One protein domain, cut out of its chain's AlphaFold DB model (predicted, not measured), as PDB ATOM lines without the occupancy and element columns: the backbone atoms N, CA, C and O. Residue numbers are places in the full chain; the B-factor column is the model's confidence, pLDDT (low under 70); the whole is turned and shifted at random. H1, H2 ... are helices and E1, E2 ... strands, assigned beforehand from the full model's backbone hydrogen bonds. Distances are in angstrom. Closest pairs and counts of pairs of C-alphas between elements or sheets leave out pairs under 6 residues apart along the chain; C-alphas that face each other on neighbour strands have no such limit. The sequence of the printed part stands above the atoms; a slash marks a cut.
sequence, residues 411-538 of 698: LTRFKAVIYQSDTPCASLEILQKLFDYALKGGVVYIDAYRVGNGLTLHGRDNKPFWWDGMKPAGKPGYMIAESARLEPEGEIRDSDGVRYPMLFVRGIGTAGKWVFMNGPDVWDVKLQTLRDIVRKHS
ATOM      1  N   LEU A 411     134.823  80.584  83.993       93.56
ATOM      2  CA  LEU A 411     135.950  79.737  84.393       93.56
ATOM      3  C   LEU A 411     136.946  79.480  83.256       93.56
ATOM      4  O   LEU A 411     138.103  79.166  83.525       93.56
ATOM      5  N   THR A 412     136.544  79.642  81.990       91.00
ATOM      6  CA  THR A 412     137.424  79.364  80.840       91.00
ATOM      7  C   THR A 412     138.600  80.338  80.727       91.00
ATOM      8  O   THR A 412     139.585  80.049  80.049       91.00
ATOM      9  N   ARG A 413     138.541  81.462  81.451       92.50
ATOM     10  CA  ARG A 413     139.638  82.431  81.592       92.50
ATOM     11  C   ARG A 413     140.813  81.895  82.416       92.50
ATOM     12  O   ARG A 413     141.901  82.471  82.360       92.50
ATOM     13  N   PHE A 414     140.615  80.816  83.170       94.12
ATOM     14  CA  PHE A 414     141.619  80.236  84.057       94.12
ATOM     15  C   PHE A 414     142.100  78.885  83.528       94.12
ATOM     16  O   PHE A 414     141.347  78.110  82.937       94.12
ATOM     17  N   LYS A 415     143.381  78.586  83.760       91.69
ATOM     18  CA  LYS A 415     143.993  77.288  83.438       91.69
ATOM     19  C   LYS A 415     143.672  76.225  84.486       91.69
ATOM     20  O   LYS A 415     143.681  75.039  84.163       91.69
ATOM     21  N   ALA A 416     143.431  76.644  85.725       92.88
ATOM     22  CA  ALA A 416     142.950  75.767  86.775       92.88
ATOM     23  C   ALA A 416     142.029  76.497  87.757       92.88
ATOM     24  O   ALA A 416     142.063  77.724  87.868       92.88
ATOM     25  N   VAL A 417     141.246  75.715  88.493       92.88
ATOM     26  CA  VAL A 417     140.414  76.171  89.606       92.88
ATOM     27  C   VAL A 417     140.809  75.392  90.851       92.88
ATOM     28  O   VAL A 417     140.914  74.168  90.805       92.88
ATOM     29  N   ILE A 418     141.043  76.104  91.943       89.56
ATOM     30  CA  ILE A 418     141.208  75.554  93.282       89.56
ATOM     31  C   ILE A 418     139.903  75.815  94.020       89.56
ATOM     32  O   ILE A 418     139.505  76.964  94.167       89.56
ATOM     33  N   TYR A 419     139.225  74.758  94.438       87.56
ATOM     34  CA  TYR A 419     138.019  74.839  95.241       87.56
ATOM     35  C   TYR A 419     138.352  74.388  96.665       87.56
ATOM     36  O   TYR A 419     138.574  73.200  96.931       87.56
ATOM     37  N   GLN A 420     138.424  75.375  97.552       82.06
ATOM     38  CA  GLN A 420     138.625  75.227  98.983       82.06
ATOM     39  C   GLN A 420     137.277  75.447  99.660       82.06
ATOM     40  O   GLN A 420     136.632  76.470  99.452       82.06
ATOM     41  N   SER A 421     136.845  74.470 100.449       72.75
ATOM     42  CA  SER A 421     135.553  74.502 101.132       72.75
ATOM     43  C   SER A 421     135.770  74.448 102.635       72.75
ATOM     44  O   SER A 421     136.631  73.719 103.133       72.75
ATOM     45  N   ASP A 422     134.977  75.222 103.365       69.25
ATOM     46  CA  ASP A 422     134.591  74.892 104.726       69.25
ATOM     47  C   ASP A 422     133.215  74.214 104.666       69.25
ATOM     48  O   ASP A 422     132.534  74.223 103.643       69.25
ATOM     49  N   THR A 423     132.834  73.489 105.713       60.06
ATOM     50  CA  THR A 423     131.474  72.946 105.782       60.06
ATOM     51  C   THR A 423     130.530  74.057 106.242       60.06
ATOM     52  O   THR A 423     130.783  74.611 107.321       60.06
ATOM     53  N   PRO A 424     129.410  74.328 105.540       60.31
ATOM     54  CA  PRO A 424     128.813  73.585 104.411       60.31
ATOM     55  C   PRO A 424     129.446  73.825 103.018       60.31
ATOM     56  O   PRO A 424     129.840  74.932 102.698       60.31
ATOM     57  N   CYS A 425     129.460  72.780 102.180       63.56
ATOM     58  CA  CYS A 425     130.142  72.690 100.878       63.56
ATOM     59  C   CYS A 425     129.235  72.929  99.642       63.56
ATOM     60  O   CYS A 425     128.028  73.153  99.766       63.56
ATOM     61  N   ALA A 426     129.831  72.833  98.446       66.00
ATOM     62  CA  ALA A 426     129.288  73.204  97.136       66.00
ATOM     63  C   ALA A 426     127.810  72.871  96.915       66.00
ATOM     64  O   ALA A 426     127.359  71.742  97.124       66.00
ATOM     65  N   SER A 427     127.073  73.834  96.352       71.88
ATOM     66  CA  SER A 427     125.795  73.530  95.708       71.88
ATOM     67  C   SER A 427     126.017  72.606  94.499       71.88
ATOM     68  O   SER A 427     127.093  72.593  93.883       71.88
ATOM     69  N   LEU A 428     124.990  71.835  94.123       72.75
ATOM     70  CA  LEU A 428     125.058  70.965  92.943       72.75
ATOM     71  C   LEU A 428     125.383  71.762  91.672       72.75
ATOM     72  O   LEU A 428     126.107  71.274  90.808       72.75
ATOM     73  N   GLU A 429     124.905  73.004  91.566       78.94
ATOM     74  CA  GLU A 429     125.210  73.881  90.436       78.94
ATOM     75  C   GLU A 429     126.693  74.260  90.364       78.94
ATOM     76  O   GLU A 429     127.259  74.275  89.267       78.94
ATOM     77  N   ILE A 430     127.346  74.523  91.503       84.31
ATOM     78  CA  ILE A 430     128.792  74.787  91.543       84.31
ATOM     79  C   ILE A 430     129.556  73.543  91.082       84.31
ATOM     80  O   ILE A 430     130.428  73.643  90.217       84.31
ATOM     81  N   LEU A 431     129.200  72.361  91.595       80.12
ATOM     82  CA  LEU A 431     129.837  71.105  91.191       80.12
ATOM     83  C   LEU A 431     129.662  70.826  89.695       80.12
ATOM     84  O   LEU A 431     130.637  70.501  89.014       80.12
ATOM     85  N   GLN A 432     128.450  71.004  89.165       82.12
ATOM     86  CA  GLN A 432     128.179  70.845  87.737       82.12
ATOM     87  C   GLN A 432     129.001  71.835  86.907       82.12
ATOM     88  O   GLN A 432     129.593  71.459  85.898       82.12
ATOM     89  N   LYS A 433     129.118  73.088  87.355       88.50
ATOM     90  CA  LYS A 433     129.934  74.103  86.685       88.50
ATOM     91  C   LYS A 433     131.421  73.731  86.655       88.50
ATOM     92  O   LYS A 433     132.070  73.887  85.618       88.50
ATOM     93  N   LEU A 434     131.967  73.224  87.761       88.94
ATOM     94  CA  LEU A 434     133.344  72.719  87.825       88.94
ATOM     95  C   LEU A 434     133.537  71.494  86.919       88.94
ATOM     96  O   LEU A 434     134.572  71.358  86.259       88.94
ATOM     97  N   PHE A 435     132.532  70.624  86.839       84.75
ATOM     98  CA  PHE A 435     132.545  69.456  85.963       84.75
ATOM     99  C   PHE A 435     132.555  69.857  84.487       84.75
ATOM    100  O   PHE A 435     133.413  69.395  83.734       84.75
ATOM    101  N   ASP A 436     131.682  70.779  84.086       87.06
ATOM    102  CA  ASP A 436     131.610  71.307  82.722       87.06
ATOM    103  C   ASP A 436     132.903  72.023  82.315       87.06
ATOM    104  O   ASP A 436     133.353  71.918  81.171       87.06
ATOM    105  N   TYR A 437     133.528  72.741  83.250       92.12
ATOM    106  CA  TYR A 437     134.844  73.340  83.046       92.12
ATOM    107  C   TYR A 437     135.921  72.274  82.802       92.12
ATOM    108  O   TYR A 437     136.690  72.380  81.842       92.12
ATOM    109  N   ALA A 438     135.941  71.208  83.606       87.19
ATOM    110  CA  ALA A 438     136.863  70.097  83.401       87.19
ATOM    111  C   ALA A 438     136.602  69.367  82.074       87.19
ATOM    112  O   ALA A 438     137.546  69.098  81.340       87.19
ATOM    113  N   LEU A 439     135.346  69.128  81.682       83.25
ATOM    114  CA  LEU A 439     135.015  68.538  80.375       83.25
ATOM    115  C   LEU A 439     135.612  69.323  79.196       83.25
ATOM    116  O   LEU A 439     135.963  68.728  78.177       83.25
ATOM    117  N   LYS A 440     135.771  70.642  79.346       88.31
ATOM    118  CA  LYS A 440     136.382  71.538  78.351       88.31
ATOM    119  C   LYS A 440     137.916  71.606  78.431       88.31
ATOM    120  O   LYS A 440     138.516  72.442  77.762       88.31
ATOM    121  N   GLY A 441     138.558  70.735  79.212       88.06
ATOM    122  CA  GLY A 441     140.016  70.670  79.355       88.06
ATOM    123  C   GLY A 441     140.575  71.389  80.585       88.06
ATOM    124  O   GLY A 441     141.793  71.441  80.745       88.06
ATOM    125  N   GLY A 442     139.715  71.934  81.449       91.25
ATOM    126  CA  GLY A 442     140.122  72.558  82.705       91.25
ATOM    127  C   GLY A 442     140.687  71.565  83.729       91.25
ATOM    128  O   GLY A 442     140.428  70.358  83.669       91.25
ATOM    129  N   VAL A 443     141.444  72.089  84.695       91.94
ATOM    130  CA  VAL A 443     141.931  71.328  85.856       91.94
ATOM    131  C   VAL A 443     141.271  71.860  87.121       91.94
ATOM    132  O   VAL A 443     141.382  73.047  87.416       91.94
ATOM    133  N   VAL A 444     140.597  70.988  87.867       89.62
ATOM    134  CA  VAL A 444     139.946  71.331  89.140       89.62
ATOM    135  C   VAL A 444     140.683  70.636  90.279       89.62
ATOM    136  O   VAL A 444     140.814  69.413  90.259       89.62
ATOM    137  N   TYR A 445     141.151  71.401  91.259       87.00
ATOM    138  CA  TYR A 445     141.682  70.908  92.527       87.00
ATOM    139  C   TYR A 445     140.599  71.076  93.589       87.00
ATOM    140  O   TYR A 445     140.065  72.172  93.727       87.00
ATOM    141  N   ILE A 446     140.253  70.011  94.308       82.25
ATOM    142  CA  ILE A 446     139.120  70.015  95.242       82.25
ATOM    143  C   ILE A 446     139.480  69.314  96.549       82.25
ATOM    144  O   ILE A 446     140.097  68.242  96.532       82.25
ATOM    145  N   ASP A 447     139.077  69.914  97.672       77.56
ATOM    146  CA  ASP A 447     139.106  69.263  98.983       77.56
ATOM    147  C   ASP A 447     138.055  68.153  99.021       77.56
ATOM    148  O   ASP A 447     136.868  68.369  99.270       77.56
ATOM    149  N   ALA A 448     138.488  66.936  98.717       72.94
ATOM    150  CA  ALA A 448     137.577  65.819  98.544       72.94
ATOM    151  C   ALA A 448     136.999  65.337  99.880       72.94
ATOM    152  O   ALA A 448     135.901  64.775  99.899       72.94
ATOM    153  N   TYR A 449     137.722  65.572 100.981       72.19
ATOM    154  CA  TYR A 449     137.297  65.206 102.325       72.19
ATOM    155  C   TYR A 449     136.165  66.115 102.804       72.19
ATOM    156  O   TYR A 449     135.096  65.616 103.164       72.19
ATOM    157  N   ARG A 450     136.373  67.439 102.776       72.62
ATOM    158  CA  ARG A 450     135.376  68.410 103.255       72.62
ATOM    159  C   ARG A 450     134.135  68.420 102.370       72.62
ATOM    160  O   ARG A 450     133.025  68.421 102.891       72.62
ATOM    161  N   VAL A 451     134.304  68.300 101.051       72.81
ATOM    162  CA  VAL A 451     133.166  68.202 100.123       72.81
ATOM    163  C   VAL A 451     132.404  66.894 100.302       72.81
ATOM    164  O   VAL A 451     131.179  66.903 100.340       72.81
ATOM    165  N   GLY A 452     133.107  65.768 100.439       70.75
ATOM    166  CA  GLY A 452     132.474  64.455 100.551       70.75
ATOM    167  C   GLY A 452     131.796  64.185 101.892       70.75
ATOM    168  O   GLY A 452     130.891  63.358 101.942       70.75
ATOM    169  N   ASN A 453     132.225  64.850 102.970       69.94
ATOM    170  CA  ASN A 453     131.649  64.698 104.311       69.94
ATOM    171  C   ASN A 453     130.741  65.858 104.739       69.94
ATOM    172  O   ASN A 453     130.048  65.729 105.749       69.94
ATOM    173  N   GLY A 454     130.760  66.971 104.007       71.06
ATOM    174  CA  GLY A 454     129.979  68.160 104.310       71.06
ATOM    175  C   GLY A 454     128.509  68.037 103.926       71.06
ATOM    176  O   GLY A 454     128.120  67.250 103.060       71.06
ATOM    177  N   LEU A 455     127.688  68.874 104.559       75.25
ATOM    178  CA  LEU A 455     126.372  69.200 104.022       75.25
ATOM    179  C   LEU A 455     126.525  70.249 102.919       75.25
ATOM    180  O   LEU A 455     127.441  71.066 103.002       75.25
ATOM    181  N   THR A 456     125.652  70.259 101.914       76.56
ATOM    182  CA  THR A 456     125.621  71.350 100.927       76.56
ATOM    183  C   THR A 456     125.139  72.656 101.570       76.56
ATOM    184  O   THR A 456     124.604  72.646 102.683       76.56
ATOM    185  N   LEU A 457     125.252  73.785 100.862       75.19
ATOM    186  CA  LEU A 457     124.623  75.053 101.275       75.19
ATOM    187  C   LEU A 457     123.100  74.929 101.482       75.19
ATOM    188  O   LEU A 457     122.533  75.577 102.359       75.19
ATOM    189  N   HIS A 458     122.447  74.027 100.748       80.62
ATOM    190  CA  HIS A 458     121.040  73.652 100.935       80.62
ATOM    191  C   HIS A 458     120.840  72.593 102.024       80.62
ATOM    192  O   HIS A 458     119.759  72.035 102.130       80.62
ATOM    193  N   GLY A 459     121.852  72.252 102.820       75.00
ATOM    194  CA  GLY A 459     121.758  71.279 103.911       75.00
ATOM    195  C   GLY A 459     121.648  69.811 103.484       75.00
ATOM    196  O   GLY A 459     121.350  68.976 104.336       75.00
ATOM    197  N   ARG A 460     121.897  69.471 102.210       77.00
ATOM    198  CA  ARG A 460     121.881  68.074 101.730       77.00
ATOM    199  C   ARG A 460     123.087  67.324 102.246       77.00
ATOM    200  O   ARG A 460     124.179  67.878 102.242       77.00
ATOM    201  N   ASP A 461     122.919  66.051 102.590       74.31
ATOM    202  CA  ASP A 461     124.073  65.168 102.742       74.31
ATOM    203  C   ASP A 461     124.743  65.013 101.376       74.31
ATOM    204  O   ASP A 461     124.144  64.478 100.443       74.31
ATOM    205  N   ASN A 462     125.966  65.524 101.234       70.50
ATOM    206  CA  ASN A 462     126.683  65.432  99.972       70.50
ATOM    207  C   ASN A 462     127.244  64.020  99.754       70.50
ATOM    208  O   ASN A 462     127.586  63.664  98.626       70.50
ATOM    209  N   LYS A 463     127.288  63.179 100.803       70.12
ATOM    210  CA  LYS A 463     127.828  61.819 100.739       70.12
ATOM    211  C   LYS A 463     127.218  61.010  99.584       70.12
ATOM    212  O   LYS A 463     127.985  60.574  98.729       70.12
ATOM    213  N   PRO A 464     125.895  60.802  99.465       64.50
ATOM    214  CA  PRO A 464     125.352  59.926  98.425       64.50
ATOM    215  C   PRO A 464     125.720  60.401  97.011       64.50
ATOM    216  O   PRO A 464     126.171  59.611  96.188       64.50
ATOM    217  N   PHE A 465     125.631  61.707  96.752       60.56
ATOM    218  CA  PHE A 465     125.930  62.301  95.445       60.56
ATOM    219  C   PHE A 465     127.424  62.246  95.105       60.56
ATOM    220  O   PHE A 465     127.805  61.875  93.990       60.56
ATOM    221  N   TRP A 466     128.273  62.565  96.082       63.06
ATOM    222  CA  TRP A 466     129.724  62.567  95.944       63.06
ATOM    223  C   TRP A 466     130.285  61.148  95.795       63.06
ATOM    224  O   TRP A 466     131.109  60.897  94.913       63.06
ATOM    225  N   TRP A 467     129.815  60.194  96.604       57.44
ATOM    226  CA  TRP A 467     130.324  58.820  96.627       57.44
ATOM    227  C   TRP A 467     129.784  57.951  95.486       57.44
ATOM    228  O   TRP A 467     130.536  57.128  94.954       57.44
ATOM    229  N   ASP A 468     128.527  58.127  95.061       52.84
ATOM    230  CA  ASP A 468     127.961  57.316  93.975       52.84
ATOM    231  C   ASP A 468     128.343  57.820  92.578       52.84
ATOM    232  O   ASP A 468     128.590  56.997  91.691       52.84
ATOM    233  N   GLY A 469     128.483  59.136  92.378       50.03
ATOM    234  CA  GLY A 469     128.894  59.727  91.094       50.03
ATOM    235  C   GLY A 469     130.391  59.590  90.778       50.03
ATOM    236  O   GLY A 469     130.822  59.746  89.625       50.03
ATOM    237  N   MET A 470     131.210  59.281  91.790       49.25
ATOM    238  CA  MET A 470     132.669  59.270  91.666       49.25
ATOM    239  C   MET A 470     133.361  57.944  91.897       49.25
ATOM    240  O   MET A 470     134.588  57.960  91.942       49.25
ATOM    241  N   LYS A 471     132.629  56.817  91.946       45.75
ATOM    242  CA  LYS A 471     133.215  55.466  92.011       45.75
ATOM    243  C   LYS A 471     134.439  55.383  91.089       45.75
ATOM    244  O   LYS A 471     134.276  55.353  89.863       45.75
ATOM    245  N   PRO A 472     135.666  55.387  91.647       41.34
ATOM    246  CA  PRO A 472     136.853  55.087  90.870       41.34
ATOM    247  C   PRO A 472     136.645  53.709  90.245       41.34
ATOM    248  O   PRO A 472     135.893  52.888  90.774       41.34
ATOM    249  N   ALA A 473     137.297  53.415  89.126       34.31
ATOM    250  CA  ALA A 473     137.361  52.038  88.652       34.31
ATOM    251  C   ALA A 473     138.151  51.200  89.686       34.31
ATOM    252  O   ALA A 473     139.371  51.107  89.613       34.31
ATOM    253  N   GLY A 474     137.465  50.675  90.706       39.19
ATOM    254  CA  GLY A 474     138.051  50.001  91.866       39.19
ATOM    255  C   GLY A 474     137.194  50.180  93.125       39.19
ATOM    256  O   GLY A 474     136.504  51.184  93.279       39.19
ATOM    257  N   LYS A 475     137.195  49.186  94.025       35.34
ATOM    258  CA  LYS A 475     136.435  49.255  95.287       35.34
ATOM    259  C   LYS A 475     136.871  50.493  96.097       35.34
ATOM    260  O   LYS A 475     138.077  50.681  96.258       35.34
ATOM    261  N   PRO A 476     135.937  51.306  96.621       40.81
ATOM    262  CA  PRO A 476     136.281  52.496  97.385       40.81
ATOM    263  C   PRO A 476     136.808  52.068  98.759       40.81
ATOM    264  O   PRO A 476     136.047  51.619  99.612       40.81
ATOM    265  N   GLY A 477     138.119  52.175  98.965       41.62
ATOM    266  CA  GLY A 477     138.661  52.347 100.309       41.62
ATOM    267  C   GLY A 477     138.297  53.762 100.745       41.62
ATOM    268  O   GLY A 477     138.710  54.717 100.094       41.62
ATOM    269  N   TYR A 478     137.429  53.865 101.745       44.22
ATOM    270  CA  TYR A 478     136.860  55.089 102.311       44.22
ATOM    271  C   TYR A 478     137.910  56.214 102.452       44.22
ATOM    272  O   TYR A 478     139.033  55.941 102.852       44.22
ATOM    273  N   MET A 479     137.578  57.471 102.127       48.28
ATOM    274  CA  MET A 479     138.433  58.616 102.491       48.28
ATOM    275  C   MET A 479     138.170  58.974 103.959       48.28
ATOM    276  O   MET A 479     137.004  59.070 104.345       48.28
ATOM    277  N   ILE A 480     139.209  59.107 104.793       48.91
ATOM    278  CA  ILE A 480     139.063  58.883 106.245       48.91
ATOM    279  C   ILE A 480     139.261  60.123 107.113       48.91
ATOM    280  O   ILE A 480     140.137  60.934 106.849       48.91
ATOM    281  N   ALA A 481     138.383  60.174 108.128       44.41
ATOM    282  CA  ALA A 481     138.315  60.865 109.422       44.41
ATOM    283  C   ALA A 481     139.274  62.025 109.760       44.41
ATOM    284  O   ALA A 481     140.478  61.960 109.539       44.41
ATOM    285  N   GLU A 482     138.719  62.995 110.502       44.03
ATOM    286  CA  GLU A 482     139.321  64.208 111.102       44.03
ATOM    287  C   GLU A 482     140.673  64.035 111.832       44.03
ATOM    288  O   GLU A 482     141.309  65.029 112.160       44.03
ATOM    289  N   SER A 483     141.133  62.809 112.099       44.91
ATOM    290  CA  SER A 483     142.361  62.507 112.858       44.91
ATOM    291  C   SER A 483     143.466  61.832 112.031       44.91
ATOM    292  O   SER A 483     144.361  61.190 112.585       44.91
ATOM    293  N   ALA A 484     143.418  61.953 110.704       50.69
ATOM    294  CA  ALA A 484     144.386  61.310 109.828       50.69
ATOM    295  C   ALA A 484     145.771  61.987 109.864       50.69
ATOM    296  O   ALA A 484     145.901  63.208 109.758       50.69
ATOM    297  N   ARG A 485     146.841  61.187 109.971       49.72
ATOM    298  CA  ARG A 485     148.226  61.680 109.933       49.72
ATOM    299  C   ARG A 485     148.763  61.573 108.510       49.72
ATOM    300  O   ARG A 485     148.820  60.481 107.944       49.72
ATOM    301  N   LEU A 486     149.191  62.698 107.941       52.59
ATOM    302  CA  LEU A 486     149.923  62.701 106.674       52.59
ATOM    303  C   LEU A 486     151.280  62.015 106.847       52.59
ATOM    304  O   LEU A 486     152.101  62.447 107.662       52.59
ATOM    305  N   GLU A 487     151.523  61.006 106.025       54.22
ATOM    306  CA  GLU A 487     152.805  60.323 105.929       54.22
ATOM    307  C   GLU A 487     153.665  60.975 104.828       54.22
ATOM    308  O   GLU A 487     153.143  61.658 103.936       54.22
ATOM    309  N   PRO A 488     154.999  60.802 104.860       47.53
ATOM    310  CA  PRO A 488     155.843  61.054 103.695       47.53
ATOM    311  C   PRO A 488     155.321  60.279 102.467       47.53
ATOM    312  O   PRO A 488     154.704  59.232 102.622       47.53
ATOM    313  N   GLU A 489     155.592  60.773 101.254       51.50
ATOM    314  CA  GLU A 489     155.275  60.105  99.967       51.50
ATOM    315  C   GLU A 489     153.817  60.185  99.474       51.50
ATOM    316  O   GLU A 489     153.452  59.540  98.493       51.50
ATOM    317  N   GLY A 490     152.998  61.066 100.053       57.81
ATOM    318  CA  GLY A 490     151.655  61.331  99.529       57.81
ATOM    319  C   GLY A 490     150.643  60.248  99.897       57.81
ATOM    320  O   GLY A 490     149.726  59.981  99.121       57.81
ATOM    321  N   GLU A 491     150.796  59.661 101.084       62.66
ATOM    322  CA  GLU A 491     149.812  58.790 101.721       62.66
ATOM    323  C   GLU A 491     149.243  59.438 102.994       62.66
ATOM    324  O   GLU A 491     149.880  60.264 103.654       62.66
ATOM    325  N   ILE A 492     148.023  59.055 103.347       62.62
ATOM    326  CA  ILE A 492     147.308  59.498 104.541       62.62
ATOM    327  C   ILE A 492     146.943  58.263 105.338       62.62
ATOM    328  O   ILE A 492     146.351  57.335 104.787       62.62
ATOM    329  N   ARG A 493     147.328  58.241 106.616       61.19
ATOM    330  CA  ARG A 493     147.027  57.138 107.525       61.19
ATOM    331  C   ARG A 493     145.842  57.501 108.413       61.19
ATOM    332  O   ARG A 493     145.874  58.546 109.061       61.19
ATOM    333  N   ASP A 494     144.833  56.637 108.452       60.81
ATOM    334  CA  ASP A 494     143.678  56.789 109.337       60.81
ATOM    335  C   ASP A 494     143.958  56.388 110.802       60.81
ATOM    336  O   ASP A 494     145.062  55.960 111.156       60.81
ATOM    337  N   SER A 495     142.935  56.518 111.656       59.69
ATOM    338  CA  SER A 495     142.962  56.098 113.064       59.69
ATOM    339  C   SER A 495     143.159  54.591 113.264       59.69
ATOM    340  O   SER A 495     143.623  54.180 114.327       59.69
ATOM    341  N   ASP A 496     142.846  53.779 112.251       65.06
ATOM    342  CA  ASP A 496     142.949  52.317 112.264       65.06
ATOM    343  C   ASP A 496     144.282  51.816 111.662       65.06
ATOM    344  O   ASP A 496     144.578  50.619 111.659       65.06
ATOM    345  N   GLY A 497     145.130  52.730 111.181       64.56
ATOM    346  CA  GLY A 497     146.433  52.455 110.585       64.56
ATOM    347  C   GLY A 497     146.428  52.151 109.080       64.56
ATOM    348  O   GLY A 497     147.496  51.849 108.535       64.56
ATOM    349  N   VAL A 498     145.284  52.237 108.398       62.88
ATOM    350  CA  VAL A 498     145.145  52.023 106.949       62.88
ATOM    351  C   VAL A 498     145.625  53.251 106.180       62.88
ATOM    352  O   VAL A 498     145.423  54.387 106.605       62.88
ATOM    353  N   ARG A 499     146.286  53.024 105.038       63.59
ATOM    354  CA  ARG A 499     146.874  54.079 104.205       63.59
ATOM    355  C   ARG A 499     146.080  54.316 102.926       63.59
ATOM    356  O   ARG A 499     145.705  53.365 102.242       63.59
ATOM    357  N   TYR A 500     145.910  55.586 102.580       62.88
ATOM    358  CA  TYR A 500     145.199  56.051 101.390       62.88
ATOM    359  C   TYR A 500     146.083  56.991 100.585       62.88
ATOM    360  O   TYR A 500     146.871  57.725 101.180       62.88
ATOM    361  N   PRO A 501     145.939  57.047  99.252       61.81
ATOM    362  CA  PRO A 501     146.597  58.087  98.482       61.81
ATOM    363  C   PRO A 501     146.067  59.462  98.917       61.81
ATOM    364  O   PRO A 501     144.858  59.694  98.972       61.81
ATOM    365  N   MET A 502     146.983  60.389  99.188       66.00
ATOM    366  CA  MET A 502     146.695  61.804  99.448       66.00
ATOM    367  C   MET A 502     145.997  62.459  98.253       66.00
ATOM    368  O   MET A 502     145.248  63.417  98.423       66.00
ATOM    369  N   LEU A 503     146.257  61.942  97.046       67.56
ATOM    370  CA  LEU A 503     145.772  62.483  95.785       67.56
ATOM    371  C   LEU A 503     145.096  61.409  94.951       67.56
ATOM    372  O   LEU A 503     145.698  60.382  94.635       67.56
ATOM    373  N   PHE A 504     143.887  61.703  94.496       71.31
ATOM    374  CA  PHE A 504     143.236  60.942  93.442       71.31
ATOM    375  C   PHE A 504     143.081  61.843  92.216       71.31
ATOM    376  O   PHE A 504     142.647  62.983  92.324       71.31
ATOM    377  N   VAL A 505     143.484  61.368  91.036       72.00
ATOM    378  CA  VAL A 505     143.378  62.138  89.787       72.00
ATOM    379  C   VAL A 505     142.467  61.395  88.833       72.00
ATOM    380  O   VAL A 505     142.771  60.279  88.415       72.00
ATOM    381  N   ARG A 506     141.363  62.034  88.450       75.81
ATOM    382  CA  ARG A 506     140.403  61.500  87.486       75.81
ATOM    383  C   ARG A 506     140.473  62.315  86.203       75.81
ATOM    384  O   ARG A 506     140.262  63.525  86.226       75.81
ATOM    385  N   GLY A 507     140.748  61.657  85.081       72.94
ATOM    386  CA  GLY A 507     140.570  62.272  83.766       72.94
ATOM    387  C   GLY A 507     139.086  62.516  83.492       72.94
ATOM    388  O   GLY A 507     138.269  61.622  83.714       72.94
ATOM    389  N   ILE A 508     138.745  63.715  83.025       76.44
ATOM    390  CA  ILE A 508     137.386  64.117  82.650       76.44
ATOM    391  C   ILE A 508     137.409  64.546  81.181       76.44
ATOM    392  O   ILE A 508     138.121  65.475  80.797       76.44
ATOM    393  N   GLY A 509     136.642  63.847  80.341       73.06
ATOM    394  CA  GLY A 509     136.693  64.040  78.890       73.06
ATOM    395  C   GLY A 509     138.051  63.648  78.291       73.06
ATOM    396  O   GLY A 509     138.708  62.723  78.765       73.06
ATOM    397  N   THR A 510     138.465  64.337  77.224       71.62
ATOM    398  CA  THR A 510     139.697  64.017  76.475       71.62
ATOM    399  C   THR A 510     140.951  64.717  77.002       71.62
ATOM    400  O   THR A 510     142.054  64.263  76.705       71.62
ATOM    401  N   ALA A 511     140.809  65.803  77.769       75.50
ATOM    402  CA  ALA A 511     141.941  66.631  78.202       75.50
ATOM    403  C   ALA A 511     141.859  67.152  79.648       75.50
ATOM    404  O   ALA A 511     142.888  67.541  80.204       75.50
ATOM    405  N   GLY A 512     140.676  67.165  80.266       80.94
ATOM    406  CA  GLY A 512     140.480  67.733  81.597       80.94
ATOM    407  C   GLY A 512     140.771  66.767  82.728       80.94
ATOM    408  O   GLY A 512     140.885  65.553  82.532       80.94
ATOM    409  N   LYS A 513     140.906  67.313  83.939       84.12
ATOM    410  CA  LYS A 513     141.240  66.530  85.133       84.12
ATOM    411  C   LYS A 513     140.571  67.095  86.377       84.12
ATOM    412  O   LYS A 513     140.514  68.307  86.560       84.12
ATOM    413  N   TRP A 514     140.139  66.202  87.256       79.38
ATOM    414  CA  TRP A 514     139.872  66.513  88.656       79.38
ATOM    415  C   TRP A 514     140.991  65.925  89.507       79.38
ATOM    416  O   TRP A 514     141.359  64.761  89.335       79.38
ATOM    417  N   VAL A 515     141.538  66.739  90.399       77.75
ATOM    418  CA  VAL A 515     142.562  66.372  91.371       77.75
ATOM    419  C   VAL A 515     141.939  66.502  92.753       77.75
ATOM    420  O   VAL A 515     141.745  67.595  93.280       77.75
ATOM    421  N   PHE A 516     141.592  65.359  93.316       75.19
ATOM    422  CA  PHE A 516     141.016  65.217  94.641       75.19
ATOM    423  C   PHE A 516     142.136  65.182  95.661       75.19
ATOM    424  O   PHE A 516     143.036  64.347  95.550       75.19
ATOM    425  N   MET A 517     142.071  66.069  96.646       73.94
ATOM    426  CA  MET A 517     143.046  66.133  97.728       73.94
ATOM    427  C   MET A 517     142.369  65.692  99.012       73.94
ATOM    428  O   MET A 517     141.346  66.242  99.413       73.94
ATOM    429  N   ASN A 518     142.907  64.632  99.603       65.69
ATOM    430  CA  ASN A 518     142.259  63.884 100.668       65.69
ATOM    431  C   ASN A 518     142.759  64.290 102.067       65.69
ATOM    432  O   ASN A 518     142.923  63.436 102.925       65.69
ATOM    433  N   GLY A 519     143.066  65.568 102.306       62.88
ATOM    434  CA  GLY A 519     143.639  66.009 103.581       62.88
ATOM    435  C   GLY A 519     143.145  67.397 103.995       62.88
ATOM    436  O   GLY A 519     143.406  68.340 103.248       62.88
ATOM    437  N   PRO A 520     142.505  67.545 105.173       54.22
ATOM    438  CA  PRO A 520     141.902  68.809 105.608       54.22
ATOM    439  C   PRO A 520     142.918  69.940 105.840       54.22
ATOM    440  O   PRO A 520     142.524  71.100 105.781       54.22
ATOM    441  N   ASP A 521     144.203  69.606 106.038       60.28
ATOM    442  CA  ASP A 521     145.284  70.555 106.366       60.28
ATOM    443  C   ASP A 521     146.276  70.789 105.212       60.28
ATOM    444  O   ASP A 521     147.293  71.469 105.378       60.28
ATOM    445  N   VAL A 522     146.041  70.192 104.032       63.81
ATOM    446  CA  VAL A 522     146.935  70.380 102.868       63.81
ATOM    447  C   VAL A 522     146.979  71.853 102.454       63.81
ATOM    448  O   VAL A 522     148.018  72.331 101.999       63.81
ATOM    449  N   TRP A 523     145.873  72.561 102.664       65.31
ATOM    450  CA  TRP A 523     145.701  73.974 102.345       65.31
ATOM    451  C   TRP A 523     146.423  74.901 103.329       65.31
ATOM    452  O   TRP A 523     147.073  75.845 102.887       65.31
ATOM    453  N   ASP A 524     146.390  74.582 104.627       57.09
ATOM    454  CA  ASP A 524     146.832  75.493 105.695       57.09
ATOM    455  C   ASP A 524     148.262  75.229 106.196       57.09
ATOM    456  O   ASP A 524     148.971  76.159 106.572       57.09
ATOM    457  N   VAL A 525     148.727  73.971 106.196       54.12
ATOM    458  CA  VAL A 525     149.995  73.577 106.857       54.12
ATOM    459  C   VAL A 525     151.051  73.085 105.858       54.12
ATOM    460  O   VAL A 525     152.233  72.971 106.190       54.12
ATOM    461  N   LYS A 526     150.663  72.783 104.612       68.44
ATOM    462  CA  LYS A 526     151.549  72.148 103.614       68.44
ATOM    463  C   LYS A 526     151.499  72.809 102.245       68.44
ATOM    464  O   LYS A 526     151.508  72.127 101.219       68.44
ATOM    465  N   LEU A 527     151.549  74.138 102.222       73.31
ATOM    466  CA  LEU A 527     151.500  74.922 100.991       73.31
ATOM    467  C   LEU A 527     152.512  74.451  99.932       73.31
ATOM    468  O   LEU A 527     152.160  74.344  98.762       73.31
ATOM    469  N   GLN A 528     153.733  74.058 100.319       77.56
ATOM    470  CA  GLN A 528     154.711  73.506  99.371       77.56
ATOM    471  C   GLN A 528     154.204  72.247  98.649       77.56
ATOM    472  O   GLN A 528     154.392  72.103  97.444       77.56
ATOM    473  N   THR A 529     153.512  71.357  99.364       77.62
ATOM    474  CA  THR A 529     152.907  70.161  98.764       77.62
ATOM    475  C   THR A 529     151.835  70.551  97.748       77.62
ATOM    476  O   THR A 529     151.840  70.033  96.633       77.62
ATOM    477  N   LEU A 530     150.965  71.512  98.082       79.19
ATOM    478  CA  LEU A 530     149.973  72.041  97.142       79.19
ATOM    479  C   LEU A 530     150.639  72.636  95.888       79.19
ATOM    480  O   LEU A 530     150.218  72.341  94.769       79.19
ATOM    481  N   ARG A 531     151.709  73.421  96.056       83.00
ATOM    482  CA  ARG A 531     152.481  74.007  94.946       83.00
ATOM    483  C   ARG A 531     153.025  72.933  94.007       83.00
ATOM    484  O   ARG A 531     152.852  73.047  92.793       83.00
ATOM    485  N   ASP A 532     153.627  71.877  94.550       83.06
ATOM    486  CA  ASP A 532     154.188  70.774  93.763       83.06
ATOM    487  C   ASP A 532     153.100  70.023  92.980       83.06
ATOM    488  O   ASP A 532     153.288  69.685  91.807       83.06
ATOM    489  N   ILE A 533     151.932  69.812  93.595       82.06
ATOM    490  CA  ILE A 533     150.765  69.182  92.961       82.06
ATOM    491  C   ILE A 533     150.253  70.036  91.806       82.06
ATOM    492  O   ILE A 533     150.080  69.533  90.691       82.06
ATOM    493  N   VAL A 534     150.034  71.328  92.053       83.38
ATOM    494  CA  VAL A 534     149.521  72.247  91.037       83.38
ATOM    495  C   VAL A 534     150.508  72.352  89.875       83.38
ATOM    496  O   VAL A 534     150.128  72.174  88.715       83.38
ATOM    497  N   ARG A 535     151.807  72.478  90.165       86.81
ATOM    498  CA  ARG A 535     152.862  72.466  89.147       86.81
ATOM    499  C   ARG A 535     152.860  71.178  88.331       86.81
ATOM    500  O   ARG A 535     152.932  71.236  87.106       86.81
ATOM    501  N   LYS A 536     152.747  70.017  88.976       85.44
ATOM    502  CA  LYS A 536     152.742  68.711  88.302       85.44
ATOM    503  C   LYS A 536     151.543  68.529  87.369       85.44
ATOM    504  O   LYS A 536     151.695  67.935  86.301       85.44
ATOM    505  N   HIS A 537     150.355  68.989  87.762       83.19
ATOM    506  CA  HIS A 537     149.110  68.646  87.064       83.19
ATOM    507  C   HIS A 537     148.593  69.720  86.103       83.19
ATOM    508  O   HIS A 537     147.987  69.352  85.093       83.19
ATOM    509  N   SER A 538     148.869  71.002  86.361       84.00
ATOM    510  CA  SER A 538     148.508  72.114  85.468       84.00
ATOM    511  C   SER A 538     149.712  72.851  84.873       84.00
ATOM    512  O   SER A 538     149.524  73.695  83.996       84.00
TER     513      SER A 538
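Overview. This is residues 411 to 538 of the 698 residues of an uncharacterized protein of Armatimonadetes bacterium (UniProt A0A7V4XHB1). A twisted sheet of four strands forms the core, with helix H1 packed along one face and helix H4 along the opposite face; the short helix H2 sits on H1's face near one end of the sheet, and H3 packs on H2, off the sheet. At the same end of the sheet, E5 continues backward along the chain into a small two-stranded hairpin, E3 and E4, reached from H3 through a long stretch with no named element. The printed part has 128 residues, with four named helices and six named strands in the order E1, H1, E2, H2, H3, E3, E4, E5, E6, H4. The larger sheet has the order E1, E2, E6, E5 and is mixed; E3 and E4 make an antiparallel sheet of two, and the class is mixed, helices and strands. The whole is compact, with a radius of gyration of the C-alphas of 14.2 A, and rounded, spanning 40 by 34 by 29 A.

Along the chain. Find C-alpha 416 at (142.950, 75.767, 86.775), where E1 begins; it runs over residues 416 to 419. H1 follows at residues 428 to 439, 16.2 A long, and then E2 at residues 443 to 447, 13.6 A. H2 takes residues 448 to 453 and H3 residues 462 to 469, 10.8 A. Look next for C-alpha 491 at (149.812, 58.790, 101.721), the first of E3, residues 491 to 493; E4 is residues 499 to 501. E5 covers residues 503 to 508, 15.7 A, and E6 residues 512 to 517, 16.4 A. H4, residues 527 to 538, 16.1 A, ends at C-alpha 538 at (148.508, 72.114, 85.468).

Arrangement. Start with the larger sheet, whose strands' lines turn by 54 degrees from edge to edge. Edge strand E1 is parallel to E2 at 15 degrees, with N 417 and O 443 at 2.9 A. E2 is parallel to E6 at 19 degrees, with N 515 and O 444 at 2.8 A. E6 and E5 are an antiparallel hairpin at 159 degrees, with N 516 and O 504 at 2.8 A. E1, H1 and E2 are a strand-helix-strand unit, two parallel neighbour strands with a helix between, and its crossover is right-handed. H1 is on the sheet at a height of 9.6 A, over E2 and E6, and runs along the strands, at 13 degrees to E2 on the local plane; its closest C-alphas to E6 are those of Ala 438 and Gly 512, 4.7 A apart. H4, on the opposite face at a height of 9.2 A, also runs along the strands and is only just over E2 and E6, with 3 C-alphas on each. H2 is on the same face as H1, and the closest C-alphas of H2 and E6 are those of Ala 448 and Phe 516, 5.2 A. H2 and H3 touch at a steep tilt of 58 degrees, opposite ways, closest at the C-alphas of Gly 452 and Lys 463, 5.3 A. E3 and E4 are a hairpin, with N 492 and O 500 at 2.8 A, and E4 runs on into E5 at 38 degrees. In H1, H2, H3 and H4 every O i to N i+4 pair is within hydrogen-bond range.

Size, cuts and confidence. The two C-alphas farthest apart are those of Arg 413 and Asp 496, 43.1 A. The printed part has no cut. Its long link is H3 to E3, 21 residues, of which 485 to 486 pair antiparallel with residues 492 to 493 of E3. The mean pLDDT of the printed part is 70.2; look for values under 70 at residues 422 to 426, residue 453, residues 464 to 503 and residues 518 to 526.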